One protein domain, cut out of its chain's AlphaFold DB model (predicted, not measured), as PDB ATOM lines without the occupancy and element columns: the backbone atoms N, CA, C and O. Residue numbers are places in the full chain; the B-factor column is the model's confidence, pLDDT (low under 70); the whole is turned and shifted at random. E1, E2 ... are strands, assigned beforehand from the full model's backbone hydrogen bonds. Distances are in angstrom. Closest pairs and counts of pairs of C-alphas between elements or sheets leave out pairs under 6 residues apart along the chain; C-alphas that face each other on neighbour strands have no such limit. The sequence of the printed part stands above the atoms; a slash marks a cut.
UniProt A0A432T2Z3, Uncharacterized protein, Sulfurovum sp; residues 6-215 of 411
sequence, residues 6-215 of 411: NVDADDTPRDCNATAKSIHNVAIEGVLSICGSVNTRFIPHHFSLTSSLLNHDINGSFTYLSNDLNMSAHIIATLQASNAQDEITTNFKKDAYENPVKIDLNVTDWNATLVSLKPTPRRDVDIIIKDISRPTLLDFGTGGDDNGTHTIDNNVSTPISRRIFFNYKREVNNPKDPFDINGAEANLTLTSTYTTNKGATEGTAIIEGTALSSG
ATOM      1  N   ASN A   6     162.821   1.357  22.640       54.56
ATOM      2  CA  ASN A   6     164.110   1.618  22.007       54.56
ATOM      3  C   ASN A   6     165.171   0.877  22.810       54.56
ATOM      4  O   ASN A   6     165.109   0.935  24.029       54.56
ATOM      5  N   VAL A   7     166.108   0.211  22.138       53.69
ATOM      6  CA  VAL A   7     167.268  -0.407  22.797       53.69
ATOM      7  C   VAL A   7     168.180   0.697  23.318       53.69
ATOM      8  O   VAL A   7     168.477   1.590  22.537       53.69
ATOM      9  N   ASP A   8     168.640   0.625  24.564       53.19
ATOM     10  CA  ASP A   8     169.749   1.395  25.141       53.19
ATOM     11  C   ASP A   8     170.833   0.470  25.751       53.19
ATOM     12  O   ASP A   8     170.810  -0.750  25.561       53.19
ATOM     13  N   ALA A   9     171.840   1.042  26.422       48.22
ATOM     14  CA  ALA A   9     172.947   0.288  27.020       48.22
ATOM     15  C   ALA A   9     172.519  -0.684  28.145       48.22
ATOM     16  O   ALA A   9     173.239  -1.647  28.425       48.22
ATOM     17  N   ASP A  10     171.358  -0.465  28.771       51.41
ATOM     18  CA  ASP A  10     170.832  -1.282  29.871       51.41
ATOM     19  C   ASP A  10     169.834  -2.359  29.397       51.41
ATOM     20  O   ASP A  10     169.526  -3.295  30.141       51.41
ATOM     21  N   ASP A  11     169.412  -2.325  28.129       50.66
ATOM     22  CA  ASP A  11     168.442  -3.251  27.520       50.66
ATOM     23  C   ASP A  11     169.009  -4.632  27.129       50.66
ATOM     24  O   ASP A  11     168.544  -5.299  26.196       50.66
ATOM     25  N   THR A  12     170.009  -5.125  27.864       51.06
ATOM     26  CA  THR A  12     170.466  -6.514  27.715       51.06
ATOM     27  C   THR A  12     169.501  -7.443  28.460       51.06
ATOM     28  O   THR A  12     169.399  -7.333  29.686       51.06
ATOM     29  N   PRO A  13     168.820  -8.406  27.797       48.94
ATOM     30  CA  PRO A  13     167.957  -9.355  28.494       48.94
ATOM     31  C   PRO A  13     168.774 -10.153  29.521       48.94
ATOM     32  O   PRO A  13     169.593 -10.996  29.155       48.94
ATOM     33  N   ARG A  14     168.591  -9.867  30.817       50.81
ATOM     34  CA  ARG A  14     169.254 -10.612  31.897       50.81
ATOM     35  C   ARG A  14     168.496 -11.900  32.208       50.81
ATOM     36  O   ARG A  14     167.268 -11.933  32.183       50.81
ATOM     37  N   ASP A  15     169.248 -12.949  32.532       46.38
ATOM     38  CA  ASP A  15     168.713 -14.260  32.898       46.38
ATOM     39  C   ASP A  15     167.844 -14.167  34.166       46.38
ATOM     40  O   ASP A  15     168.336 -13.954  35.277       46.38
ATOM     41  N   CYS A  16     166.532 -14.345  34.001       53.72
ATOM     42  CA  CYS A  16     165.576 -14.394  35.104       53.72
ATOM     43  C   CYS A  16     165.675 -15.689  35.938       53.72
ATOM     44  O   CYS A  16     164.924 -15.840  36.902       53.72
ATOM     45  N   ASN A  17     166.580 -16.622  35.608       47.66
ATOM     46  CA  ASN A  17     166.823 -17.835  36.395       47.66
ATOM     47  C   ASN A  17     167.753 -17.624  37.595       47.66
ATOM     48  O   ASN A  17     168.074 -18.595  38.286       47.66
ATOM     49  N   ALA A  18     168.157 -16.385  37.905       47.81
ATOM     50  CA  ALA A  18     168.736 -16.073  39.206       47.81
ATOM     51  C   ALA A  18     167.683 -16.351  40.290       47.81
ATOM     52  O   ALA A  18     166.815 -15.530  40.567       47.81
ATOM     53  N   THR A  19     167.746 -17.573  40.823       43.50
ATOM     54  CA  THR A  19     166.908 -18.197  41.851       43.50
ATOM     55  C   THR A  19     165.856 -17.263  42.437       43.50
ATOM     56  O   THR A  19     166.150 -16.435  43.298       43.50
ATOM     57  N   ALA A  20     164.621 -17.436  41.974       43.56
ATOM     58  CA  ALA A  20     163.424 -16.793  42.482       43.56
ATOM     59  C   ALA A  20     163.325 -16.900  44.016       43.56
ATOM     60  O   ALA A  20     162.732 -17.823  44.571       43.56
ATOM     61  N   LYS A  21     163.882 -15.917  44.719       39.62
ATOM     62  CA  LYS A  21     163.485 -15.559  46.073       39.62
ATOM     63  C   LYS A  21     163.341 -14.048  46.121       39.62
ATOM     64  O   LYS A  21     164.288 -13.325  46.387       39.62
ATOM     65  N   SER A  22     162.102 -13.611  45.900       41.34
ATOM     66  CA  SER A  22     161.609 -12.295  46.305       41.34
ATOM     67  C   SER A  22     162.253 -11.091  45.599       41.34
ATOM     68  O   SER A  22     162.895 -10.261  46.237       41.34
ATOM     69  N   ILE A  23     161.965 -10.919  44.306       44.28
ATOM     70  CA  ILE A  23     162.022  -9.591  43.660       44.28
ATOM     71  C   ILE A  23     160.616  -9.158  43.212       44.28
ATOM     72  O   ILE A  23     160.418  -8.554  42.165       44.28
ATOM     73  N   HIS A  24     159.606  -9.462  44.029       41.53
ATOM     74  CA  HIS A  24     158.432  -8.600  44.084       41.53
ATOM     75  C   HIS A  24     158.799  -7.460  45.046       41.53
ATOM     76  O   HIS A  24     158.870  -7.685  46.249       41.53
ATOM     77  N   ASN A  25     159.060  -6.262  44.511       39.88
ATOM     78  CA  ASN A  25     159.259  -4.992  45.238       39.88
ATOM     79  C   ASN A  25     160.638  -4.663  45.844       39.88
ATOM     80  O   ASN A  25     160.688  -3.953  46.846       39.88
ATOM     81  N   VAL A  26     161.759  -5.046  45.227       37.03
ATOM     82  CA  VAL A  26     163.024  -4.337  45.509       37.03
ATOM     83  C   VAL A  26     163.360  -3.457  44.316       37.03
ATOM     84  O   VAL A  26     163.923  -3.916  43.328       37.03
ATOM     85  N   ALA A  27     162.972  -2.186  44.416       38.47
ATOM     86  CA  ALA A  27     163.567  -1.129  43.620       38.47
ATOM     87  C   ALA A  27     165.043  -1.037  44.026       38.47
ATOM     88  O   ALA A  27     165.375  -0.491  45.076       38.47
ATOM     89  N   ILE A  28     165.923  -1.633  43.228       44.31
ATOM     90  CA  ILE A  28     167.318  -1.212  43.212       44.31
ATOM     91  C   ILE A  28     167.299   0.079  42.397       44.31
ATOM     92  O   ILE A  28     166.959   0.050  41.213       44.31
ATOM     93  N   GLU A  29     167.548   1.215  43.053       37.50
ATOM     94  CA  GLU A  29     167.646   2.511  42.380       37.50
ATOM     95  C   GLU A  29     168.618   2.389  41.198       37.50
ATOM     96  O   GLU A  29     169.799   2.098  41.381       37.50
ATOM     97  N   GLY A  30     168.090   2.564  39.985       42.72
ATOM     98  CA  GLY A  30     168.872   2.608  38.751       42.72
ATOM     99  C   GLY A  30     168.889   1.347  37.883       42.72
ATOM    100  O   GLY A  30     169.548   1.391  36.857       42.72
ATOM    101  N   VAL A  31     168.186   0.251  38.217       37.94
ATOM    102  CA  VAL A  31     168.142  -0.937  37.329       37.94
ATOM    103  C   VAL A  31     166.710  -1.443  37.132       37.94
ATOM    104  O   VAL A  31     166.130  -2.089  38.006       37.94
ATOM    105  N   LEU A  32     166.135  -1.177  35.957       41.12
ATOM    106  CA  LEU A  32     164.830  -1.700  35.540       41.12
ATOM    107  C   LEU A  32     164.999  -3.120  34.981       41.12
ATOM    108  O   LEU A  32     165.531  -3.315  33.899       41.12
ATOM    109  N   SER A  33     164.537  -4.133  35.720       43.91
ATOM    110  CA  SER A  33     164.430  -5.512  35.210       43.91
ATOM    111  C   SER A  33     162.980  -5.807  34.818       43.91
ATOM    112  O   SER A  33     162.091  -5.737  35.669       43.91
ATOM    113  N   ILE A  34     162.711  -6.155  33.555       45.53
ATOM    114  CA  ILE A  34     161.376  -6.601  33.126       45.53
ATOM    115  C   ILE A  34     161.244  -8.104  33.403       45.53
ATOM    116  O   ILE A  34     161.677  -8.936  32.611       45.53
ATOM    117  N   CYS A  35     160.625  -8.455  34.532       44.50
ATOM    118  CA  CYS A  35     160.323  -9.841  34.893       44.50
ATOM    119  C   CYS A  35     158.851 -10.168  34.587       44.50
ATOM    120  O   CYS A  35     157.948  -9.771  35.322       44.50
ATOM    121  N   GLY A  36     158.606 -10.903  33.501       46.50
ATOM    122  CA  GLY A  36     157.284 -11.401  33.105       46.50
ATOM    123  C   GLY A  36     157.229 -11.788  31.626       46.50
ATOM    124  O   GLY A  36     158.117 -11.430  30.858       46.50
ATOM    125  N   SER A  37     156.174 -12.491  31.196       44.47
ATOM    126  CA  SER A  37     155.896 -12.775  29.774       44.47
ATOM    127  C   SER A  37     155.387 -11.524  29.045       44.47
ATOM    128  O   SER A  37     154.300 -11.513  28.467       44.47
ATOM    129  N   VAL A  38     156.149 -10.435  29.113       50.81
ATOM    130  CA  VAL A  38     155.906  -9.262  28.285       50.81
ATOM    131  C   VAL A  38     156.504  -9.585  26.925       50.81
ATOM    132  O   VAL A  38     157.683  -9.906  26.812       50.81
ATOM    133  N   ASN A  39     155.670  -9.571  25.887       55.94
ATOM    134  CA  ASN A  39     156.134  -9.754  24.517       55.94
ATOM    135  C   ASN A  39     156.794  -8.443  24.058       55.94
ATOM    136  O   ASN A  39     156.205  -7.696  23.278       55.94
ATOM    137  N   THR A  40     157.946  -8.121  24.643       58.66
ATOM    138  CA  THR A  40     158.708  -6.905  24.363       58.66
ATOM    139  C   THR A  40     159.608  -7.172  23.168       58.66
ATOM    140  O   THR A  40     160.348  -8.154  23.147       58.66
ATOM    141  N   ARG A  41     159.518  -6.317  22.147       64.94
ATOM    142  CA  ARG A  41     160.398  -6.367  20.980       64.94
ATOM    143  C   ARG A  41     161.381  -5.213  21.078       64.94
ATOM    144  O   ARG A  41     160.958  -4.065  21.168       64.94
ATOM    145  N   PHE A  42     162.658  -5.554  21.039       71.94
ATOM    146  CA  PHE A  42     163.766  -4.618  20.994       71.94
ATOM    147  C   PHE A  42     164.070  -4.294  19.534       71.94
ATOM    148  O   PHE A  42     164.266  -5.208  18.727       71.94
ATOM    149  N   ILE A  43     164.032  -3.010  19.186       84.50
ATOM    150  CA  ILE A  43     164.325  -2.528  17.837       84.50
ATOM    151  C   ILE A  43     165.429  -1.465  17.915       84.50
ATOM    152  O   ILE A  43     165.443  -0.686  18.872       84.50
ATOM    153  N   PRO A  44     166.362  -1.426  16.949       90.00
ATOM    154  CA  PRO A  44     167.314  -0.329  16.857       90.00
ATOM    155  C   PRO A  44     166.568   0.992  16.650       90.00
ATOM    156  O   PRO A  44     165.492   1.021  16.052       90.00
ATOM    157  N   HIS A  45     167.152   2.082  17.143       89.25
ATOM    158  CA  HIS A  45     166.595   3.421  16.957       89.25
ATOM    159  C   HIS A  45     166.794   3.904  15.517       89.25
ATOM    160  O   HIS A  45     165.905   4.517  14.934       89.25
ATOM    161  N   HIS A  46     167.966   3.623  14.951       92.06
ATOM    162  CA  HIS A  46     168.345   4.014  13.599       92.06
ATOM    163  C   HIS A  46     169.426   3.075  13.054       92.06
ATOM    164  O   HIS A  46     170.001   2.268  13.793       92.06
ATOM    165  N   PHE A  47     169.704   3.196  11.759       94.00
ATOM    166  CA  PHE A  47     170.891   2.603  11.160       94.00
ATOM    167  C   PHE A  47     171.897   3.687  10.791       94.00
ATOM    168  O   PHE A  47     171.524   4.770  10.338       94.00
ATOM    169  N   SER A  48     173.177   3.371  10.921       91.06
ATOM    170  CA  SER A  48     174.268   4.178  10.391       91.06
ATOM    171  C   SER A  48     175.104   3.359   9.409       91.06
ATOM    172  O   SER A  48     175.098   2.124   9.414       91.06
ATOM    173  N   LEU A  49     175.771   4.057   8.494       86.06
ATOM    174  CA  LEU A  49     176.650   3.471   7.489       86.06
ATOM    175  C   LEU A  49     177.990   4.206   7.577       86.06
ATOM    176  O   LEU A  49     178.056   5.399   7.289       86.06
ATOM    177  N   THR A  50     179.042   3.518   8.020       76.62
ATOM    178  CA  THR A  50     180.287   4.174   8.473       76.62
ATOM    179  C   THR A  50     181.488   3.976   7.545       76.62
ATOM    180  O   THR A  50     182.462   4.717   7.651       76.62
ATOM    181  N   SER A  51     181.397   3.055   6.580       66.25
ATOM    182  CA  SER A  51     182.490   2.709   5.654       66.25
ATOM    183  C   SER A  51     182.006   2.525   4.215       66.25
ATOM    184  O   SER A  51     182.379   1.560   3.556       66.25
ATOM    185  N   SER A  52     181.139   3.414   3.728       74.69
ATOM    186  CA  SER A  52     180.709   3.427   2.326       74.69
ATOM    187  C   SER A  52     181.870   3.876   1.424       74.69
ATOM    188  O   SER A  52     182.246   5.049   1.405       74.69
ATOM    189  N   LEU A  53     182.474   2.951   0.682       81.75
ATOM    190  CA  LEU A  53     183.548   3.223  -0.275       81.75
ATOM    191  C   LEU A  53     183.086   2.863  -1.683       81.75
ATOM    192  O   LEU A  53     182.763   1.709  -1.962       81.75
ATOM    193  N   LEU A  54     183.111   3.858  -2.566       83.81
ATOM    194  CA  LEU A  54     182.928   3.687  -3.998       83.81
ATOM    195  C   LEU A  54     184.255   3.257  -4.637       83.81
ATOM    196  O   LEU A  54     185.250   3.978  -4.533       83.81
ATOM    197  N   ASN A  55     184.252   2.101  -5.304       82.31
ATOM    198  CA  ASN A  55     185.423   1.525  -5.971       82.31
ATOM    199  C   ASN A  55     185.115   1.109  -7.423       82.31
ATOM    200  O   ASN A  55     183.968   0.814  -7.758       82.31
ATOM    201  N   HIS A  56     186.139   1.088  -8.280       74.56
ATOM    202  CA  HIS A  56     186.018   0.970  -9.739       74.56
ATOM    203  C   HIS A  56     185.736  -0.440 -10.271       74.56
ATOM    204  O   HIS A  56     185.157  -0.568 -11.337       74.56
ATOM    205  N   ASP A  57     186.124  -1.493  -9.581       76.38
ATOM    206  CA  ASP A  57     185.743  -2.886  -9.856       76.38
ATOM    207  C   ASP A  57     186.300  -3.724  -8.685       76.38
ATOM    208  O   ASP A  57     186.986  -3.174  -7.816       76.38
ATOM    209  N   ILE A  58     186.032  -5.033  -8.629       60.12
ATOM    210  CA  ILE A  58     186.492  -5.959  -7.578       60.12
ATOM    211  C   ILE A  58     187.995  -5.794  -7.276       60.12
ATOM    212  O   ILE A  58     188.366  -5.881  -6.109       60.12
ATOM    213  N   ASN A  59     188.846  -5.490  -8.269       62.50
ATOM    214  CA  ASN A  59     190.306  -5.361  -8.084       62.50
ATOM    215  C   ASN A  59     190.970  -4.231  -8.905       62.50
ATOM    216  O   ASN A  59     192.196  -4.210  -9.067       62.50
ATOM    217  N   GLY A  60     190.177  -3.325  -9.478       63.81
ATOM    218  CA  GLY A  60     190.624  -2.366 -10.492       63.81
ATOM    219  C   GLY A  60     190.705  -0.918 -10.011       63.81
ATOM    220  O   GLY A  60     190.108  -0.531  -9.014       63.81
ATOM    221  N   SER A  61     191.429  -0.094 -10.772       66.56
ATOM    222  CA  SER A  61     191.412   1.380 -10.647       66.56
ATOM    223  C   SER A  61     190.607   2.057 -11.764       66.56
ATOM    224  O   SER A  61     190.694   3.272 -11.947       66.56
ATOM    225  N   PHE A  62     189.869   1.271 -12.553       79.06
ATOM    226  CA  PHE A  62     189.119   1.738 -13.712       79.06
ATOM    227  C   PHE A  62     187.924   0.815 -14.007       79.06
ATOM    228  O   PHE A  62     187.975  -0.368 -13.689       79.06
ATOM    229  N   THR A  63     186.865   1.358 -14.614       88.50
ATOM    230  CA  THR A  63     185.622   0.633 -14.937       88.50
ATOM    231  C   THR A  63     185.260   0.861 -16.401       88.50
ATOM    232  O   THR A  63     185.170   2.012 -16.831       88.50
ATOM    233  N   TYR A  64     184.999  -0.178 -17.195       91.25
ATOM    234  CA  TYR A  64     184.386   0.037 -18.513       91.25
ATOM    235  C   TYR A  64     182.869   0.214 -18.403       91.25
ATOM    236  O   TYR A  64     182.201  -0.417 -17.581       91.25
ATOM    237  N   LEU A  65     182.306   1.036 -19.285       90.31
ATOM    238  CA  LEU A  65     180.859   1.102 -19.494       90.31
ATOM    239  C   LEU A  65     180.352  -0.250 -20.014       90.31
ATOM    240  O   LEU A  65     180.882  -0.761 -20.996       90.31
ATOM    241  N   SER A  66     179.324  -0.825 -19.397       89.88
ATOM    242  CA  SER A  66     178.764  -2.136 -19.748       89.88
ATOM    243  C   SER A  66     177.247  -2.164 -19.566       89.88
ATOM    244  O   SER A  66     176.685  -1.466 -18.728       89.88
ATOM    245  N   ASN A  67     176.578  -3.019 -20.339       86.56
ATOM    246  CA  ASN A  67     175.121  -3.188 -20.316       86.56
ATOM    247  C   ASN A  67     174.621  -4.244 -19.323       86.56
ATOM    248  O   ASN A  67     173.419  -4.351 -19.104       86.56
ATOM    249  N   ASP A  68     175.516  -5.057 -18.769       86.81
ATOM    250  CA  ASP A  68     175.185  -6.266 -18.005       86.81
ATOM    251  C   ASP A  68     175.696  -6.235 -16.557       86.81
ATOM    252  O   ASP A  68     175.540  -7.216 -15.836       86.81
ATOM    253  N   LEU A  69     176.278  -5.106 -16.136       88.00
ATOM    254  CA  LEU A  69     176.941  -4.917 -14.844       88.00
ATOM    255  C   LEU A  69     178.159  -5.827 -14.587       88.00
ATOM    256  O   LEU A  69     178.618  -5.892 -13.452       88.00
ATOM    257  N   ASN A  70     178.706  -6.514 -15.598       85.19
ATOM    258  CA  ASN A  70     179.910  -7.339 -15.411       85.19
ATOM    259  C   ASN A  70     181.173  -6.501 -15.169       85.19
ATOM    260  O   ASN A  70     182.061  -6.933 -14.449       85.19
ATOM    261  N   MET A  71     181.223  -5.298 -15.741       86.75
ATOM    262  CA  MET A  71     182.079  -4.213 -15.265       86.75
ATOM    263  C   MET A  71     181.164  -3.262 -14.517       86.75
ATOM    264  O   MET A  71     180.120  -2.912 -15.061       86.75
ATOM    265  N   SER A  72     181.478  -2.858 -13.293       90.31
ATOM    266  CA  SER A  72     180.628  -1.927 -12.547       90.31
ATOM    267  C   SER A  72     181.395  -1.261 -11.420       90.31
ATOM    268  O   SER A  72     182.394  -1.794 -10.951       90.31
ATOM    269  N   ALA A  73     180.922  -0.103 -10.973       90.94
ATOM    270  CA  ALA A  73     181.406   0.478  -9.736       90.94
ATOM    271  C   ALA A  73     180.648  -0.134  -8.561       90.94
ATOM    272  O   ALA A  73     179.423  -0.268  -8.600       90.94
ATOM    273  N   HIS A  74     181.373  -0.475  -7.505       90.44
ATOM    274  CA  HIS A  74     180.823  -1.153  -6.341       90.44
ATOM    275  C   HIS A  74     180.867  -0.257  -5.119       90.44
ATOM    276  O   HIS A  74     181.781   0.555  -4.965       90.44
ATOM    277  N   ILE A  75     179.887  -0.448  -4.242       90.06
ATOM    278  CA  ILE A  75     179.847   0.214  -2.949       90.06
ATOM    279  C   ILE A  75     180.031  -0.846  -1.877       90.06
ATOM    280  O   ILE A  75     179.178  -1.710  -1.677       90.06
ATOM    281  N   ILE A  76     181.171  -0.768  -1.203       89.75
ATOM    282  CA  ILE A  76     181.441  -1.522   0.019       89.75
ATOM    283  C   ILE A  76     180.886  -0.683   1.159       89.75
ATOM    284  O   ILE A  76     181.144   0.514   1.171       89.75
ATOM    285  N   ALA A  77     180.121  -1.261   2.082       90.81
ATOM    286  CA  ALA A  77     179.540  -0.511   3.192       90.81
ATOM    287  C   ALA A  77     179.423  -1.362   4.455       90.81
ATOM    288  O   ALA A  77     178.943  -2.490   4.404       90.81
ATOM    289  N   THR A  78     179.786  -0.790   5.601       93.00
ATOM    290  CA  THR A  78     179.479  -1.369   6.914       93.00
ATOM    291  C   THR A  78     178.221  -0.715   7.461       93.00
ATOM    292  O   THR A  78     178.184   0.497   7.668       93.00
ATOM    293  N   LEU A  79     177.197  -1.533   7.671       93.88
ATOM    294  CA  LEU A  79     175.929  -1.178   8.288       93.88
ATOM    295  C   LEU A  79     176.050  -1.350   9.799       93.88
ATOM    296  O   LEU A  79     176.614  -2.343  10.260       93.88
ATOM    297  N   GLN A  80     175.474  -0.434  10.566       94.88
ATOM    298  CA  GLN A  80     175.404  -0.527  12.019       94.88
ATOM    299  C   GLN A  80     173.976  -0.231  12.475       94.88
ATOM    300  O   GLN A  80     173.368   0.751  12.058       94.88
ATOM    301  N   ALA A  81     173.430  -1.104  13.308       93.62
ATOM    302  CA  ALA A  81     172.165  -0.919  13.995       93.62
ATOM    303  C   ALA A  81     172.453  -0.296  15.363       93.62
ATOM    304  O   ALA A  81     173.071  -0.949  16.209       93.62
ATOM    305  N   SER A  82     171.998   0.937  15.583       91.19
ATOM    306  CA  SER A  82     172.384   1.736  16.750       91.19
ATOM    307  C   SER A  82     171.200   2.099  17.647       91.19
ATOM    308  O   SER A  82     170.044   2.174  17.208       91.19
ATOM    309  N   ASN A  83     171.493   2.316  18.929       88.50
ATOM    310  CA  ASN A  83     170.549   2.859  19.900       88.50
ATOM    311  C   ASN A  83     170.359   4.379  19.737       88.50
ATOM    312  O   ASN A  83     170.852   4.994  18.791       88.50
ATOM    313  N   ALA A  84     169.587   4.993  20.636       87.81
ATOM    314  CA  ALA A  84     169.348   6.438  20.632       87.81
ATOM    315  C   ALA A  84     170.574   7.268  21.075       87.81
ATOM    316  O   ALA A  84     170.550   8.491  20.967       87.81
ATOM    317  N   GLN A  85     171.617   6.612  21.586       88.62
ATOM    318  CA  GLN A  85     172.886   7.195  22.024       88.62
ATOM    319  C   GLN A  85     174.024   6.928  21.018       88.62
ATOM    320  O   GLN A  85     175.189   7.122  21.354       88.62
ATOM    321  N   ASP A  86     173.690   6.484  19.800       87.44
ATOM    322  CA  ASP A  86     174.625   6.129  18.722       87.44
ATOM    323  C   ASP A  86     175.558   4.938  19.029       87.44
ATOM    324  O   ASP A  86     176.513   4.680  18.297       87.44
ATOM    325  N   GLU A  87     175.267   4.154  20.066       88.75
ATOM    326  CA  GLU A  87     176.008   2.936  20.386       88.75
ATOM    327  C   GLU A  87     175.454   1.741  19.600       88.75
ATOM    328  O   GLU A  87     174.243   1.603  19.395       88.75
ATOM    329  N   ILE A  88     176.349   0.848  19.174       90.44
ATOM    330  CA  ILE A  88     175.989  -0.348  18.409       90.44
ATOM    331  C   ILE A  88     175.170  -1.295  19.293       90.44
ATOM    332  O   ILE A  88     175.583  -1.687  20.386       90.44
ATOM    333  N   THR A  89     174.010  -1.706  18.792       88.94
ATOM    334  CA  THR A  89     173.138  -2.656  19.487       88.94
ATOM    335  C   THR A  89     173.772  -4.049  19.544       88.94
ATOM    336  O   THR A  89     174.231  -4.598  18.549       88.94
ATOM    337  N   THR A  90     173.760  -4.693  20.708       86.81
ATOM    338  CA  THR A  90     174.386  -6.021  20.883       86.81
ATOM    339  C   THR A  90     173.461  -7.189  20.526       86.81
ATOM    340  O   THR A  90     173.886  -8.349  20.465       86.81
ATOM    341  N   ASN A  91     172.179  -6.901  20.308       82.50
ATOM    342  CA  ASN A  91     171.102  -7.877  20.172       82.50
ATOM    343  C   ASN A  91     170.515  -7.949  18.744       82.50
ATOM    344  O   ASN A  91     169.823  -8.922  18.428       82.50
ATOM    345  N   PHE A  92     170.822  -6.981  17.871       88.44
ATOM    346  CA  PHE A  92     170.464  -7.008  16.453       88.44
ATOM    347  C   PHE A  92     171.470  -7.864  15.673       88.44
ATOM    348  O   PHE A  92     172.513  -7.396  15.222       88.44
ATOM    349  N   LYS A  93     171.191  -9.164  15.584       90.81
ATOM    350  CA  LYS A  93     172.066 -10.156  14.951       90.81
ATOM    351  C   LYS A  93     171.283 -11.355  14.440       90.81
ATOM    352  O   LYS A  93     170.140 -11.573  14.867       90.81
ATOM    353  N   LYS A  94     171.931 -12.141  13.581       91.31
ATOM    354  CA  LYS A  94     171.409 -13.403  13.061       91.31
ATOM    355  C   LYS A  94     170.891 -14.286  14.197       91.31
ATOM    356  O   LYS A  94     171.493 -14.362  15.268       91.31
ATOM    357  N   ASP A  95     169.759 -14.939  13.948       87.00
ATOM    358  CA  ASP A  95     169.067 -15.833  14.885       87.00
ATOM    359  C   ASP A  95     168.592 -15.153  16.193       87.00
ATOM    360  O   ASP A  95     168.199 -15.831  17.143       87.00
ATOM    361  N   ALA A  96     168.586 -13.813  16.244       86.56
ATOM    362  CA  ALA A  96     168.061 -13.008  17.349       86.56
ATOM    363  C   ALA A  96     167.029 -11.970  16.856       86.56
ATOM    364  O   ALA A  96     166.032 -12.340  16.238       86.56
ATOM    365  N   TYR A  97     167.226 -10.678  17.151       86.38
ATOM    366  CA  TYR A  97     166.278  -9.604  16.812       86.38
ATOM    367  C   TYR A  97     166.498  -8.985  15.425       86.38
ATOM    368  O   TYR A  97     165.904  -7.944  15.127       86.38
ATOM    369  N   GLU A  98     167.337  -9.593  14.577       90.62
ATOM    370  CA  GLU A  98     167.512  -9.126  13.202       90.62
ATOM    371  C   GLU A  98     166.161  -9.060  12.478       90.62
ATOM    372  O   GLU A  98     165.310  -9.948  12.577       90.62
ATOM    373  N   ASN A  99     165.959  -7.969  11.749       92.00
ATOM    374  CA  ASN A  99     164.784  -7.747  10.926       92.00
ATOM    375  C   ASN A  99     165.240  -7.526   9.481       92.00
ATOM    376  O   ASN A  99     166.306  -6.939   9.282       92.00
ATOM    377  N   PRO A 100     164.461  -7.953   8.470       94.62
ATOM    378  CA  PRO A 100     164.831  -7.728   7.083       94.62
ATOM    379  C   PRO A 100     165.081  -6.243   6.800       94.62
ATOM    380  O   PRO A 100     164.304  -5.378   7.217       94.62
ATOM    381  N   VAL A 101     166.154  -5.955   6.072       94.38
ATOM    382  CA  VAL A 101     166.518  -4.601   5.650       94.38
ATOM    383  C   VAL A 101     166.429  -4.486   4.136       94.38
ATOM    384  O   VAL A 101     166.696  -5.437   3.399       94.38
ATOM    385  N   LYS A 102     166.009  -3.315   3.679       95.12
ATOM    386  CA  LYS A 102     166.045  -2.878   2.290       95.12
ATOM    387  C   LYS A 102     167.152  -1.841   2.168       95.12
ATOM    388  O   LYS A 102     167.267  -0.990   3.047       95.12
ATOM    389  N   ILE A 103     167.938  -1.909   1.104       94.00
ATOM    390  CA  ILE A 103     168.956  -0.906   0.797       94.00
ATOM    391  C   ILE A 103     168.738  -0.442  -0.629       94.00
ATOM    392  O   ILE A 103     168.833  -1.250  -1.552       94.00
ATOM    393  N   ASP A 104     168.456   0.845  -0.776       93.44
ATOM    394  CA  ASP A 104     168.292   1.519  -2.053       93.44
ATOM    395  C   ASP A 104     169.544   2.348  -2.351       93.44
ATOM    396  O   ASP A 104     170.010   3.124  -1.508       93.44
ATOM    397  N   LEU A 105     170.077   2.196  -3.563       92.50
ATOM    398  CA  LEU A 105     171.154   3.038  -4.075       92.50
ATOM    399  C   LEU A 105     170.571   4.095  -5.012       92.50
ATOM    400  O   LEU A 105     169.941   3.772  -6.015       92.50
ATOM    401  N   ASN A 106     170.853   5.360  -4.717       90.38
ATOM    402  CA  ASN A 106     170.606   6.467  -5.623       90.38
ATOM    403  C   ASN A 106     171.936   7.083  -6.067       90.38
ATOM    404  O   ASN A 106     172.650   7.678  -5.259       90.38
ATOM    405  N   VAL A 107     172.250   6.955  -7.354       86.75
ATOM    406  CA  VAL A 107     173.395   7.625  -7.975       86.75
ATOM    407  C   VAL A 107     172.865   8.815  -8.750       86.75
ATOM    408  O   VAL A 107     172.096   8.660  -9.695       86.75
ATOM    409  N   THR A 108     173.249  10.013  -8.329       74.44
ATOM    410  CA  THR A 108     172.856  11.235  -9.028       74.44
ATOM    411  C   THR A 108     173.859  11.565 -10.120       74.44
ATOM    412  O   THR A 108     175.061  11.627  -9.866       74.44
ATOM    413  N   ASP A 109     173.356  11.839 -11.323       62.19
ATOM    414  CA  ASP A 109     174.137  12.412 -12.417       62.19
ATOM    415  C   ASP A 109     174.514  13.861 -12.082       62.19
ATOM    416  O   ASP A 109     173.836  14.789 -12.503       62.19
ATOM    417  N   TRP A 110     175.588  14.044 -11.319       53.47
ATOM    418  CA  TRP A 110     176.393  15.263 -11.199       53.47
ATOM    419  C   TRP A 110     175.693  16.612 -10.916       53.47
ATOM    420  O   TRP A 110     174.810  17.113 -11.613       53.47
ATOM    421  N   ASN A 111     176.233  17.310  -9.919       44.50
ATOM    422  CA  ASN A 111     175.825  18.648  -9.498       44.50
ATOM    423  C   ASN A 111     175.915  19.683 -10.648       44.50
ATOM    424  O   ASN A 111     176.998  20.037 -11.120       44.50
ATOM    425  N   ALA A 112     174.766  20.228 -11.063       44.72
ATOM    426  CA  ALA A 112     174.589  21.187 -12.164       44.72
ATOM    427  C   ALA A 112     175.318  22.545 -12.000       44.72
ATOM    428  O   ALA A 112     175.063  23.473 -12.761       44.72
ATOM    429  N   THR A 113     176.204  22.690 -11.015       42.47
ATOM    430  CA  THR A 113     176.931  23.928 -10.697       42.47
ATOM    431  C   THR A 113     178.372  23.969 -11.225       42.47
ATOM    432  O   THR A 113     178.935  25.054 -11.325       42.47
ATOM    433  N   LEU A 114     178.958  22.845 -11.660       44.66
ATOM    434  CA  LEU A 114     180.320  22.783 -12.235       44.66
ATOM    435  C   LEU A 114     180.320  22.798 -13.781       44.66
ATOM    436  O   LEU A 114     181.052  22.063 -14.437       44.66
ATOM    437  N   VAL A 115     179.473  23.647 -14.371       44.03
ATOM    438  CA  VAL A 115     179.180  23.716 -15.821       44.03
ATOM    439  C   VAL A 115     180.366  24.204 -16.668       44.03
ATOM    440  O   VAL A 115     180.358  24.056 -17.885       44.03
ATOM    441  N   SER A 116     181.415  24.776 -16.074       41.09
ATOM    442  CA  SER A 116     182.396  25.549 -16.848       41.09
ATOM    443  C   SER A 116     183.521  24.751 -17.522       41.09
ATOM    444  O   SER A 116     184.391  25.384 -18.109       41.09
ATOM    445  N   LEU A 117     183.564  23.413 -17.439       42.88
ATOM    446  CA  LEU A 117     184.704  22.633 -17.966       42.88
ATOM    447  C   LEU A 117     184.365  21.350 -18.747       42.88
ATOM    448  O   LEU A 117     185.289  20.613 -19.079       42.88
ATOM    449  N   LYS A 118     183.095  21.049 -19.066       44.25
ATOM    450  CA  LYS A 118     182.770  19.877 -19.907       44.25
ATOM    451  C   LYS A 118     181.643  20.166 -20.917       44.25
ATOM    452  O   LYS A 118     180.585  20.618 -20.481       44.25
ATOM    453  N   PRO A 119     181.809  19.895 -22.232       38.75
ATOM    454  CA  PRO A 119     180.906  20.426 -23.264       38.75
ATOM    455  C   PRO A 119     179.553  19.723 -23.425       38.75
ATOM    456  O   PRO A 119     178.749  20.172 -24.237       38.75
ATOM    457  N   THR A 120     179.245  18.656 -22.685       44.97
ATOM    458  CA  THR A 120     177.951  17.967 -22.830       44.97
ATOM    459  C   THR A 120     177.380  17.529 -21.485       44.97
ATOM    460  O   THR A 120     178.076  16.850 -20.723       44.97
ATOM    461  N   PRO A 121     176.121  17.884 -21.164       45.75
ATOM    462  CA  PRO A 121     175.444  17.358 -19.986       45.75
ATOM    463  C   PRO A 121     175.380  15.826 -20.066       45.75
ATOM    464  O   PRO A 121     174.980  15.278 -21.088       45.75
ATOM    465  N   ARG A 122     175.739  15.142 -18.973       54.94
ATOM    466  CA  ARG A 122     175.769  13.669 -18.829       54.94
ATOM    467  C   ARG A 122     174.393  12.971 -18.964       54.94
ATOM    468  O   ARG A 122     174.296  11.789 -18.682       54.94
ATOM    469  N   ARG A 123     173.342  13.674 -19.411       48.78
ATOM    470  CA  ARG A 123     171.926  13.245 -19.375       48.78
ATOM    471  C   ARG A 123     171.553  12.070 -20.286       48.78
ATOM    472  O   ARG A 123     170.405  11.642 -20.243       48.78
ATOM    473  N   ASP A 124     172.482  11.557 -21.085       55.50
ATOM    474  CA  ASP A 124     172.175  10.585 -22.140       55.50
ATOM    475  C   ASP A 124     172.700   9.174 -21.837       55.50
ATOM    476  O   ASP A 124     172.957   8.409 -22.767       55.50
ATOM    477  N   VAL A 125     172.937   8.821 -20.569       64.62
ATOM    478  CA  VAL A 125     173.402   7.472 -20.226       64.62
ATOM    479  C   VAL A 125     172.537   6.864 -19.128       64.62
ATOM    480  O   VAL A 125     172.630   7.253 -17.971       64.62
ATOM    481  N   ASP A 126     171.695   5.896 -19.502       81.94
ATOM    482  CA  ASP A 126     170.853   5.166 -18.549       81.94
ATOM    483  C   ASP A 126     171.732   4.486 -17.485       81.94
ATOM    484  O   ASP A 126     172.629   3.709 -17.822       81.94
ATOM    485  N   ILE A 127     171.460   4.725 -16.203       87.19
ATOM    486  CA  ILE A 127     172.134   4.023 -15.104       87.19
ATOM    487  C   ILE A 127     171.443   2.678 -14.873       87.19
ATOM    488  O   ILE A 127     170.220   2.588 -14.781       87.19
ATOM    489  N   ILE A 128     172.239   1.625 -14.746       90.12
ATOM    490  CA  ILE A 128     171.812   0.289 -14.347       90.12
ATOM    491  C   ILE A 128     172.307   0.078 -12.917       90.12
ATOM    492  O   ILE A 128     173.507   0.131 -12.654       90.12
ATOM    493  N   ILE A 129     171.383  -0.148 -11.987       91.69
ATOM    494  CA  ILE A 129     171.674  -0.266 -10.554       91.69
ATOM    495  C   ILE A 129     171.343  -1.676 -10.073       91.69
ATOM    496  O   ILE A 129     170.308  -2.248 -10.421       91.69
ATOM    497  N   LYS A 130     172.222  -2.217  -9.230       92.81
ATOM    498  CA  LYS A 130     171.972  -3.385  -8.400       92.81
ATOM    499  C   LYS A 130     172.103  -2.998  -6.933       92.81
ATOM    500  O   LYS A 130     173.177  -2.643  -6.462       92.81
ATOM    501  N   ASP A 131     170.996  -3.117  -6.219       91.75
ATOM    502  CA  ASP A 131     170.881  -2.854  -4.792       91.75
ATOM    503  C   ASP A 131     170.158  -4.013  -4.077       91.75
ATOM    504  O   ASP A 131     169.889  -5.069  -4.670       91.75
ATOM    505  N   ILE A 132     169.826  -3.814  -2.798       92.12
ATOM    506  CA  ILE A 132     169.031  -4.748  -1.992       92.12
ATOM    507  C   ILE A 132     167.613  -4.177  -1.839       92.12
ATOM    508  O   ILE A 132     167.106  -3.953  -0.742       92.12
ATOM    509  N   SER A 133     166.945  -3.943  -2.968       90.94
ATOM    510  CA  SER A 133     165.602  -3.344  -3.042       90.94
ATOM    511  C   SER A 133     164.469  -4.194  -2.451       90.94
ATOM    512  O   SER A 133     163.340  -3.716  -2.307       90.94
ATOM    513  N   ARG A 134     164.730  -5.454  -2.084       92.31
ATOM    514  CA  ARG A 134     163.774  -6.311  -1.368       92.31
ATOM    515  C   ARG A 134     164.224  -6.509   0.080       92.31
ATOM    516  O   ARG A 134     165.363  -6.937   0.267       92.31
ATOM    517  N   PRO A 135     163.340  -6.297   1.077       93.88
ATOM    518  CA  PRO A 135     163.663  -6.560   2.474       93.88
ATOM    519  C   PRO A 135     164.228  -7.972   2.662       93.88
ATOM    520  O   PRO A 135     163.552  -8.957   2.369       93.88
ATOM    521  N   THR A 136     165.474  -8.060   3.125       94.31
ATOM    522  CA  THR A 136     166.229  -9.315   3.236       94.31
ATOM    523  C   THR A 136     166.999  -9.349   4.557       94.31
ATOM    524  O   THR A 136     167.464  -8.314   5.025       94.31
ATOM    525  N   LEU A 137     167.126 -10.529   5.172       93.75
ATOM    526  CA  LEU A 137     168.043 -10.734   6.300       93.75
ATOM    527  C   LEU A 137     169.480 -10.779   5.770       93.75
ATOM    528  O   LEU A 137     169.777 -11.545   4.841       93.75
ATOM    529  N   LEU A 138     170.346  -9.945   6.335       92.75
ATOM    530  CA  LEU A 138     171.740  -9.810   5.918       92.75
ATOM    531  C   LEU A 138     172.702 -10.621   6.784       92.75
ATOM    532  O   LEU A 138     173.860 -10.749   6.414       92.75
ATOM    533  N   ASP A 139     172.203 -11.249   7.850       94.06
ATOM    534  CA  ASP A 139     172.978 -12.038   8.800       94.06
ATOM    535  C   ASP A 139     173.923 -11.160   9.651       94.06
ATOM    536  O   ASP A 139     175.118 -11.438   9.762       94.06
ATOM    537  N   PHE A 140     173.388 -10.097  10.266       93.25
ATOM    538  CA  PHE A 140     174.146  -9.203  11.161       93.25
ATOM    539  C   PHE A 140     174.908  -9.972  12.259       93.25
ATOM    540  O   PHE A 140     174.389 -10.938  12.826       93.25
ATOM    541  N   GLY A 141     176.122  -9.524  12.600       91.75
ATOM    542  CA  GLY A 141     176.982 -10.153  13.613       91.75
ATOM    543  C   GLY A 141     177.583 -11.499  13.200       91.75
ATOM    544  O   GLY A 141     177.834 -12.356  14.051       91.75
ATOM    545  N   THR A 142     177.761 -11.732  11.897       90.50
ATOM    546  CA  THR A 142     178.390 -12.948  11.362       90.50
ATOM    547  C   THR A 142     179.576 -12.619  10.459       90.50
ATOM    548  O   THR A 142     179.853 -11.461  10.182       90.50
ATOM    549  N   GLY A 143     180.341 -13.626  10.023       83.62
ATOM    550  CA  GLY A 143     181.421 -13.405   9.049       83.62
ATOM    551  C   GLY A 143     182.615 -12.588   9.561       83.62
ATOM    552  O   GLY A 143     183.437 -12.167   8.758       83.62
ATOM    553  N   GLY A 144     182.735 -12.400  10.880       85.69
ATOM    554  CA  GLY A 144     183.745 -11.533  11.497       85.69
ATOM    555  C   GLY A 144     183.219 -10.148  11.882       85.69
ATOM    556  O   GLY A 144     183.960  -9.404  12.516       85.69
ATOM    557  N   ASP A 145     181.963  -9.831  11.552       90.50
ATOM    558  CA  ASP A 145     181.275  -8.630  12.027       90.50
ATOM    559  C   ASP A 145     180.886  -8.759  13.512       90.50
ATOM    560  O   ASP A 145     180.497  -9.835  13.986       90.50
ATOM    561  N   ASP A 146     180.930  -7.641  14.239       91.25
ATOM    562  CA  ASP A 146     180.408  -7.545  15.602       91.25
ATOM    563  C   ASP A 146     178.869  -7.568  15.597       91.25
ATOM    564  O   ASP A 146     178.217  -7.205  14.610       91.25
ATOM    565  N   ASN A 147     178.252  -7.953  16.720       89.94
ATOM    566  CA  ASN A 147     176.796  -7.848  16.878       89.94
ATOM    567  C   ASN A 147     176.317  -6.422  16.564       89.94
ATOM    568  O   ASN A 147     176.984  -5.457  16.928       89.94
ATOM    569  N   GLY A 148     175.164  -6.294  15.904       89.56
ATOM    570  CA  GLY A 148     174.652  -4.999  15.460       89.56
ATOM    571  C   GLY A 148     175.347  -4.443  14.225       89.56
ATOM    572  O   GLY A 148     174.911  -3.409  13.731       89.56
ATOM    573  N   THR A 149     176.358  -5.118  13.669       94.38
ATOM    574  CA  THR A 149     177.030  -4.692  12.434       94.38
ATOM    575  C   THR A 149     176.921  -5.727  11.316       94.38
ATOM    576  O   THR A 149     176.740  -6.921  11.570       94.38
ATOM    577  N   HIS A 150     176.980  -5.258  10.071       93.56
ATOM    578  CA  HIS A 150     177.094  -6.110   8.892       93.56
ATOM    579  C   HIS A 150     177.897  -5.415   7.797       93.56
ATOM    580  O   HIS A 150     177.577  -4.282   7.428       93.56
ATOM    581  N   THR A 151     178.888  -6.094   7.233       92.25
ATOM    582  CA  THR A 151     179.677  -5.564   6.123       92.25
ATOM    583  C   THR A 151     179.193  -6.123   4.789       92.25
ATOM    584  O   THR A 151     179.311  -7.313   4.503       92.25
ATOM    585  N   ILE A 152     178.700  -5.233   3.927       89.81
ATOM    586  CA  ILE A 152     178.488  -5.514   2.509       89.81
ATOM    587  C   ILE A 152     179.831  -5.372   1.810       89.81
ATOM    588  O   ILE A 152     180.341  -4.262   1.647       89.81
ATOM    589  N   ASP A 153     180.394  -6.501   1.394       86.25
ATOM    590  CA  ASP A 153     181.623  -6.539   0.614       86.25
ATOM    591  C   ASP A 153     181.355  -6.690  -0.894       86.25
ATOM    592  O   ASP A 153     180.220  -6.831  -1.364       86.25
ATOM    593  N   ASN A 154     182.442  -6.656  -1.665       81.06
ATOM    594  CA  ASN A 154     182.424  -6.937  -3.095       81.06
ATOM    595  C   ASN A 154     183.119  -8.265  -3.453       81.06
ATOM    596  O   ASN A 154     183.629  -8.446  -4.557       81.06
ATOM    597  N   ASN A 155     183.197  -9.205  -2.514       77.25
ATOM    598  CA  ASN A 155     183.878 -10.466  -2.765       77.25
ATOM    599  C   ASN A 155     183.040 -11.352  -3.702       77.25
ATOM    600  O   ASN A 155     181.815 -11.430  -3.592       77.25
ATOM    601  N   VAL A 156     183.705 -12.082  -4.601       64.00
ATOM    602  CA  VAL A 156     183.082 -13.066  -5.498       64.00
ATOM    603  C   VAL A 156     182.292 -14.148  -4.749       64.00
ATOM    604  O   VAL A 156     181.337 -14.685  -5.308       64.00
ATOM    605  N   SER A 157     182.641 -14.438  -3.491       74.62
ATOM    606  CA  SER A 157     181.910 -15.376  -2.626       74.62
ATOM    607  C   SER A 157     180.577 -14.835  -2.108       74.62
ATOM    608  O   SER A 157     179.689 -15.618  -1.773       74.62
ATOM    609  N   THR A 158     180.413 -13.514  -2.042       75.44
ATOM    610  CA  THR A 158     179.176 -12.889  -1.570       75.44
ATOM    611  C   THR A 158     178.108 -13.030  -2.645       75.44
ATOM    612  O   THR A 158     178.371 -12.695  -3.799       75.44
ATOM    613  N   PRO A 159     176.893 -13.514  -2.345       82.75
ATOM    614  CA  PRO A 159     175.849 -13.630  -3.356       82.75
ATOM    615  C   PRO A 159     175.593 -12.289  -4.055       82.75
ATOM    616  O   PRO A 159     175.441 -11.268  -3.391       82.75
ATOM    617  N   ILE A 160     175.474 -12.290  -5.387       80.38
ATOM    618  CA  ILE A 160     175.202 -11.074  -6.184       80.38
ATOM    619  C   ILE A 160     173.954 -10.323  -5.681       80.38
ATOM    620  O   ILE A 160     173.874  -9.103  -5.779       80.38
ATOM    621  N   SER A 161     172.974 -11.029  -5.108       82.12
ATOM    622  CA  SER A 161     171.768 -10.437  -4.516       82.12
ATOM    623  C   SER A 161     172.010  -9.601  -3.255       82.12
ATOM    624  O   SER A 161     171.077  -8.947  -2.801       82.12
ATOM    625  N   ARG A 162     173.208  -9.664  -2.667       87.19
ATOM    626  CA  ARG A 162     173.605  -8.937  -1.454       87.19
ATOM    627  C   ARG A 162     174.699  -7.899  -1.707       87.19
ATOM    628  O   ARG A 162     175.114  -7.235  -0.770       87.19
ATOM    629  N   ARG A 163     175.168  -7.757  -2.948       89.88
ATOM    630  CA  ARG A 163     176.152  -6.735  -3.323       89.88
ATOM    631  C   ARG A 163     175.441  -5.489  -3.840       89.88
ATOM    632  O   ARG A 163     174.354  -5.592  -4.409       89.88
ATOM    633  N   ILE A 164     176.092  -4.339  -3.686       91.50
ATOM    634  CA  ILE A 164     175.599  -3.048  -4.173       91.50
ATOM    635  C   ILE A 164     176.568  -2.514  -5.222       91.50
ATOM    636  O   ILE A 164     177.754  -2.332  -4.944       91.50
ATOM    637  N   PHE A 165     176.075  -2.294  -6.437       92.56
ATOM    638  CA  PHE A 165     176.890  -1.834  -7.555       92.56
ATOM    639  C   PHE A 165     176.052  -1.230  -8.670       92.56
ATOM    640  O   PHE A 165     174.847  -1.454  -8.763       92.56
ATOM    641  N   PHE A 166     176.690  -0.444  -9.523       92.62
ATOM    642  CA  PHE A 166     176.033   0.192 -10.652       92.62
ATOM    643  C   PHE A 166     176.979   0.336 -11.834       92.62
ATOM    644  O   PHE A 166     178.201   0.417 -11.695       92.62
ATOM    645  N   ASN A 167     176.394   0.403 -13.019       91.50
ATOM    646  CA  ASN A 167     177.093   0.844 -14.210       91.50
ATOM    647  C   ASN A 167     176.161   1.703 -15.058       91.50
ATOM    648  O   ASN A 167     174.985   1.879 -14.763       91.50
ATOM    649  N   TYR A 168     176.707   2.233 -16.130       89.12
ATOM    650  CA  TYR A 168     176.031   3.022 -17.122       89.12
ATOM    651  C   TYR A 168     175.885   2.196 -18.390       89.12
ATOM    652  O   TYR A 168     176.835   1.564 -18.864       89.12
ATOM    653  N   LYS A 169     174.681   2.230 -18.952       86.00
ATOM    654  CA  LYS A 169     174.343   1.559 -20.194       86.00
ATOM    655  C   LYS A 169     175.248   2.062 -21.308       86.00
ATOM    656  O   LYS A 169     175.365   3.253 -21.580       86.00
ATOM    657  N   ARG A 170     175.880   1.119 -21.987       86.31
ATOM    658  CA  ARG A 170     176.752   1.366 -23.119       86.31
ATOM    659  C   ARG A 170     175.981   1.265 -24.424       86.31
ATOM    660  O   ARG A 170     175.540   0.190 -24.833       86.31
ATOM    661  N   GLU A 171     175.935   2.367 -25.149       84.06
ATOM    662  CA  GLU A 171     175.534   2.378 -26.550       84.06
ATOM    663  C   GLU A 171     176.747   2.085 -27.440       84.06
ATOM    664  O   GLU A 171     177.666   2.894 -27.506       84.06
ATOM    665  N   VAL A 172     176.738   0.946 -28.143       82.00
ATOM    666  CA  VAL A 172     177.889   0.371 -28.885       82.00
ATOM    667  C   VAL A 172     178.573   1.344 -29.860       82.00
ATOM    668  O   VAL A 172     179.776   1.211 -30.110       82.00
ATOM    669  N   ASN A 173     177.842   2.337 -30.370       82.38
ATOM    670  CA  ASN A 173     178.315   3.287 -31.382       82.38
ATOM    671  C   ASN A 173     178.316   4.741 -30.919       82.38
ATOM    672  O   ASN A 173     178.568   5.634 -31.726       82.38
ATOM    673  N   ASN A 174     178.033   4.988 -29.645       84.94
ATOM    674  CA  ASN A 174     178.003   6.328 -29.079       84.94
ATOM    675  C   ASN A 174     179.090   6.419 -28.006       84.94
ATOM    676  O   ASN A 174     178.796   6.289 -26.812       84.94
ATOM    677  N   PRO A 175     180.364   6.548 -28.421       87.62
ATOM    678  CA  PRO A 175     181.458   6.597 -27.475       87.62
ATOM    679  C   PRO A 175     181.310   7.819 -26.565       87.62
ATOM    680  O   PRO A 175     180.918   8.899 -27.006       87.62
ATOM    681  N   LYS A 176     181.608   7.634 -25.279       85.81
ATOM    682  CA  LYS A 176     181.517   8.678 -24.254       85.81
ATOM    683  C   LYS A 176     182.902   8.979 -23.710       85.81
ATOM    684  O   LYS A 176     183.689   8.056 -23.495       85.81
ATOM    685  N   ASP A 177     183.178  10.258 -23.479       86.00
ATOM    686  CA  ASP A 177     184.403  10.668 -22.800       86.00
ATOM    687  C   ASP A 177     184.459  10.103 -21.383       86.00
ATOM    688  O   ASP A 177     183.408   9.892 -20.768       86.00
ATOM    689  N   PRO A 178     185.663   9.899 -20.827       87.25
ATOM    690  CA  PRO A 178     185.803   9.439 -19.465       87.25
ATOM    691  C   PRO A 178     185.150  10.409 -18.483       87.25
ATOM    692  O   PRO A 178     185.244  11.643 -18.584       87.25
ATOM    693  N   PHE A 179     184.495   9.832 -17.491       84.75
ATOM    694  CA  PHE A 179     183.868  10.586 -16.425       84.75
ATOM    695  C   PHE A 179     183.947   9.820 -15.119       84.75
ATOM    696  O   PHE A 179     184.010   8.594 -15.103       84.75
ATOM    697  N   ASP A 180     183.950  10.556 -14.019       86.19
ATOM    698  CA  ASP A 180     183.945  10.000 -12.682       86.19
ATOM    699  C   ASP A 180     182.669  10.348 -11.920       86.19
ATOM    700  O   ASP A 180     182.002  11.345 -12.200       86.19
ATOM    701  N   ILE A 181     182.336   9.480 -10.977       85.12
ATOM    702  CA  ILE A 181     181.299   9.650  -9.972       85.12
ATOM    703  C   ILE A 181     182.014   9.757  -8.641       85.12
ATOM    704  O   ILE A 181     182.769   8.859  -8.259       85.12
ATOM    705  N   ASN A 182     181.814  10.875  -7.956       85.81
ATOM    706  CA  ASN A 182     182.303  11.038  -6.600       85.81
ATOM    707  C   ASN A 182     181.397  10.245  -5.650       85.81
ATOM    708  O   ASN A 182     180.190  10.171  -5.857       85.81
ATOM    709  N   GLY A 183     181.949   9.681  -4.578       84.38
ATOM    710  CA  GLY A 183     181.143   8.984  -3.579       84.38
ATOM    711  C   GLY A 183     180.012   9.851  -3.000       84.38
ATOM    712  O   GLY A 183     178.932   9.333  -2.725       84.38
ATOM    713  N   ALA A 184     180.210  11.173  -2.906       85.69
ATOM    714  CA  ALA A 184     179.183  12.119  -2.465       85.69
ATOM    715  C   ALA A 184     177.946  12.166  -3.386       85.69
ATOM    716  O   ALA A 184     176.906  12.691  -2.997       85.69
ATOM    717  N   GLU A 185     178.053  11.622  -4.597       84.88
ATOM    718  CA  GLU A 185     176.986  11.537  -5.599       84.88
ATOM    719  C   GLU A 185     176.283  10.172  -5.588       84.88
ATOM    720  O   GLU A 185     175.313   9.976  -6.318       84.88
ATOM    721  N   ALA A 186     176.756   9.237  -4.759       88.06
ATOM    722  CA  ALA A 186     176.173   7.921  -4.538       88.06
ATOM    723  C   ALA A 186     175.630   7.836  -3.103       88.06
ATOM    724  O   ALA A 186     176.376   7.618  -2.142       88.06
ATOM    725  N   ASN A 187     174.316   8.016  -2.971       89.44
ATOM    726  CA  ASN A 187     173.605   7.976  -1.700       89.44
ATOM    727  C   ASN A 187     172.978   6.599  -1.470       89.44
ATOM    728  O   ASN A 187     172.222   6.100  -2.305       89.44
ATOM    729  N   LEU A 188     173.248   6.020  -0.306       91.62
ATOM    730  CA  LEU A 188     172.618   4.800   0.172       91.62
ATOM    731  C   LEU A 188     171.538   5.147   1.184       91.62
ATOM    732  O   LEU A 188     171.789   5.877   2.142       91.62
ATOM    733  N   THR A 189     170.351   4.580   0.995       93.00
ATOM    734  CA  THR A 189     169.266   4.629   1.980       93.00
ATOM    735  C   THR A 189     168.966   3.217   2.442       93.00
ATOM    736  O   THR A 189     168.716   2.334   1.628       93.00
ATOM    737  N   LEU A 190     169.005   2.999   3.750       94.62
ATOM    738  CA  LEU A 190     168.666   1.736   4.379       94.62
ATOM    739  C   LEU A 190     167.365   1.900   5.157       94.62
ATOM    740  O   LEU A 190     167.201   2.854   5.912       94.62
ATOM    741  N   THR A 191     166.460   0.940   4.997       95.31
ATOM    742  CA  THR A 191     165.163   0.930   5.672       95.31
ATOM    743  C   THR A 191     164.853  -0.457   6.225       95.31
ATOM    744  O   THR A 191     164.981  -1.464   5.529       95.31
ATOM    745  N   SER A 192     164.364  -0.524   7.462       94.75
ATOM    746  CA  SER A 192     163.783  -1.731   8.049       94.75
ATOM    747  C   SER A 192     162.401  -1.424   8.614       94.75
ATOM    748  O   SER A 192     162.212  -0.447   9.333       94.75
ATOM    749  N   THR A 193     161.409  -2.246   8.272       93.62
ATOM    750  CA  THR A 193     160.017  -2.047   8.701       93.62
ATOM    751  C   THR A 193     159.617  -3.095   9.730       93.62
ATOM    752  O   THR A 193     159.731  -4.297   9.493       93.62
ATOM    753  N   TYR A 194     159.105  -2.635  10.866       88.38
ATOM    754  CA  TYR A 194     158.645  -3.447  11.982       88.38
ATOM    755  C   TYR A 194     157.129  -3.340  12.085       88.38
ATOM    756  O   TYR A 194     156.592  -2.255  12.289       88.38
ATOM    757  N   THR A 195     156.431  -4.466  11.974       85.12
ATOM    758  CA  THR A 195     154.973  -4.536  12.124       85.12
ATOM    759  C   THR A 195     154.598  -5.344  13.364       85.12
ATOM    760  O   THR A 195     155.227  -6.361  13.669       85.12
ATOM    761  N   THR A 196     153.560  -4.912  14.083       74.25
ATOM    762  CA  THR A 196     152.923  -5.698  15.153       74.25
ATOM    763  C   THR A 196     151.486  -6.032  14.787       74.25
ATOM    764  O   THR A 196     150.670  -5.140  14.594       74.25
ATOM    765  N   ASN A 197     151.169  -7.330  14.770       64.06
ATOM    766  CA  ASN A 197     149.828  -7.840  14.468       64.06
ATOM    767  C   ASN A 197     149.217  -8.482  15.721       64.06
ATOM    768  O   ASN A 197     148.911  -9.675  15.730       64.06
ATOM    769  N   LYS A 198     149.108  -7.734  16.828       55.59
ATOM    770  CA  LYS A 198     148.544  -8.267  18.080       55.59
ATOM    771  C   LYS A 198     147.330  -7.451  18.526       55.59
ATOM    772  O   LYS A 198     147.466  -6.459  19.234       55.59
ATOM    773  N   GLY A 199     146.137  -7.913  18.140       58.56
ATOM    774  CA  GLY A 199     144.865  -7.228  18.416       58.56
ATOM    775  C   GLY A 199     144.630  -6.018  17.504       58.56
ATOM    776  O   GLY A 199     145.480  -5.690  16.688       58.56
ATOM    777  N   ALA A 200     143.461  -5.378  17.628       51.47
ATOM    778  CA  ALA A 200     142.900  -4.366  16.716       51.47
ATOM    779  C   ALA A 200     143.685  -3.036  16.576       51.47
ATOM    780  O   ALA A 200     143.109  -2.010  16.225       51.47
ATOM    781  N   THR A 201     144.980  -3.005  16.882       55.56
ATOM    782  CA  THR A 201     145.836  -1.834  16.685       55.56
ATOM    783  C   THR A 201     147.137  -2.291  16.040       55.56
ATOM    784  O   THR A 201     148.063  -2.724  16.724       55.56
ATOM    785  N   GLU A 202     147.180  -2.232  14.711       62.91
ATOM    786  CA  GLU A 202     148.418  -2.405  13.956       62.91
ATOM    787  C   GLU A 202     149.330  -1.207  14.230       62.91
ATOM    788  O   GLU A 202     148.926  -0.050  14.101       62.91
ATOM    789  N   GLY A 203     150.554  -1.493  14.665       72.06
ATOM    790  CA  GLY A 203     151.615  -0.504  14.792       72.06
ATOM    791  C   GLY A 203     152.724  -0.818  13.799       72.06
ATOM    792  O   GLY A 203     153.209  -1.956  13.770       72.06
ATOM    793  N   THR A 204     153.139   0.189  13.035       84.06
ATOM    794  CA  THR A 204     154.290   0.124  12.132       84.06
ATOM    795  C   THR A 204     155.358   1.095  12.618       84.06
ATOM    796  O   THR A 204     155.062   2.265  12.846       84.06
ATOM    797  N   ALA A 205     156.588   0.612  12.769       86.56
ATOM    798  CA  ALA A 205     157.770   1.445  12.966       86.56
ATOM    799  C   ALA A 205     158.706   1.256  11.770       86.56
ATOM    800  O   ALA A 205     158.938   0.128  11.330       86.56
ATOM    801  N   ILE A 206     159.215   2.358  11.225       90.31
ATOM    802  CA  ILE A 206     160.172   2.360  10.119       90.31
ATOM    803  C   ILE A 206     161.471   2.923  10.677       90.31
ATOM    804  O   ILE A 206     161.487   4.039  11.189       90.31
ATOM    805  N   ILE A 207     162.524   2.117  10.617       92.06
ATOM    806  CA  ILE A 207     163.862   2.487  11.066       92.06
ATOM    807  C   ILE A 207     164.709   2.721   9.825       92.06
ATOM    808  O   ILE A 207     164.766   1.858   8.945       92.06
ATOM    809  N   GLU A 208     165.341   3.887   9.749       93.00
ATOM    810  CA  GLU A 208     166.060   4.343   8.563       93.00
ATOM    811  C   GLU A 208     167.514   4.694   8.883       93.00
ATOM    812  O   GLU A 208     167.889   4.931  10.034       93.00
ATOM    813  N   GLY A 209     168.328   4.713   7.834       90.19
ATOM    814  CA  GLY A 209     169.693   5.209   7.841       90.19
ATOM    815  C   GLY A 209     170.077   5.693   6.451       90.19
ATOM    816  O   GLY A 209     169.628   5.140   5.448       90.19
ATOM    817  N   THR A 210     170.913   6.722   6.376       87.75
ATOM    818  CA  THR A 210     171.430   7.236   5.103       87.75
ATOM    819  C   THR A 210     172.923   7.463   5.192       87.75
ATOM    820  O   THR A 210     173.404   7.951   6.215       87.75
ATOM    821  N   ALA A 211     173.646   7.195   4.109       85.06
ATOM    822  CA  ALA A 211     175.022   7.647   3.974       85.06
ATOM    823  C   ALA A 211     175.394   7.945   2.533       85.06
ATOM    824  O   ALA A 211     174.954   7.293   1.587       85.06
ATOM    825  N   LEU A 212     176.297   8.906   2.408       81.12
ATOM    826  CA  LEU A 212     177.024   9.159   1.182       81.12
ATOM    827  C   LEU A 212     178.212   8.215   1.110       81.12
ATOM    828  O   LEU A 212     178.819   7.890   2.130       81.12
ATOM    829  N   SER A 213     178.563   7.793  -0.094       81.81
ATOM    830  CA  SER A 213     179.804   7.060  -0.297       81.81
ATOM    831  C   SER A 213     181.003   8.010  -0.225       81.81
ATOM    832  O   SER A 213     180.911   9.212  -0.459       81.81
ATOM    833  N   SER A 214     182.165   7.473   0.100       84.75
ATOM    834  CA  SER A 214     183.461   8.126  -0.067       84.75
ATOM    835  C   SER A 214     184.174   7.544  -1.290       84.75
ATOM    836  O   SER A 214     183.729   6.551  -1.865       84.75
ATOM    837  N   GLY A 215     185.276   8.160  -1.719       86.38
ATOM    838  CA  GLY A 215     186.030   7.710  -2.892       86.38
ATOM    839  C   GLY A 215     185.464   8.224  -4.216       86.38
ATOM    840  O   GLY A 215     184.765   9.238  -4.267       86.38
TER     841      GLY A 215
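This is residues 6 to 215 of the 411 residues of an uncharacterized protein of Sulfurovum sp (UniProt A0A432T2Z3). Little regular structure is here: two strongly twisted sheets, partly face to face, join where E5 runs on into E6 and E1 comes beside E11; unnamed residues 6 to 45 make one end. The 210 printed residues, all strand in class, have eleven named strands, with under half of the residues in them. The whole is loose, radius of gyration of the C-alphas 22.3 A, spanning 80 by 35 by 33 A.

Look along E3, residues 73 to 82: E1, 46 to 49, and E2, 53 to 55, lie on one side of it, E7, 149 to 152, and E8, 164 to 168, on the other side; E2 and E3 form a hairpin. E5, 127 to 130, neighbours E8. The second sheet runs E6, 132 to 136, E4, 101 to 107, then the hairpin E10, 186 to 196, and E11, 203 to 212. Neighbours are antiparallel; N 79 and O 150, like N 190 and O 209, are within hydrogen-bond range, 2.8 A. E9, 179 to 182, pairs with no named strand.

Find E1 beginning at C-alpha 46, (168.345, 4.014, 13.599), and E11 ending at C-alpha 212, (177.024, 9.159, 1.182). E10 is 33.4 A long.

The printed part has no cut; pLDDT is under 70 for 65 residues, among them 6 to 41.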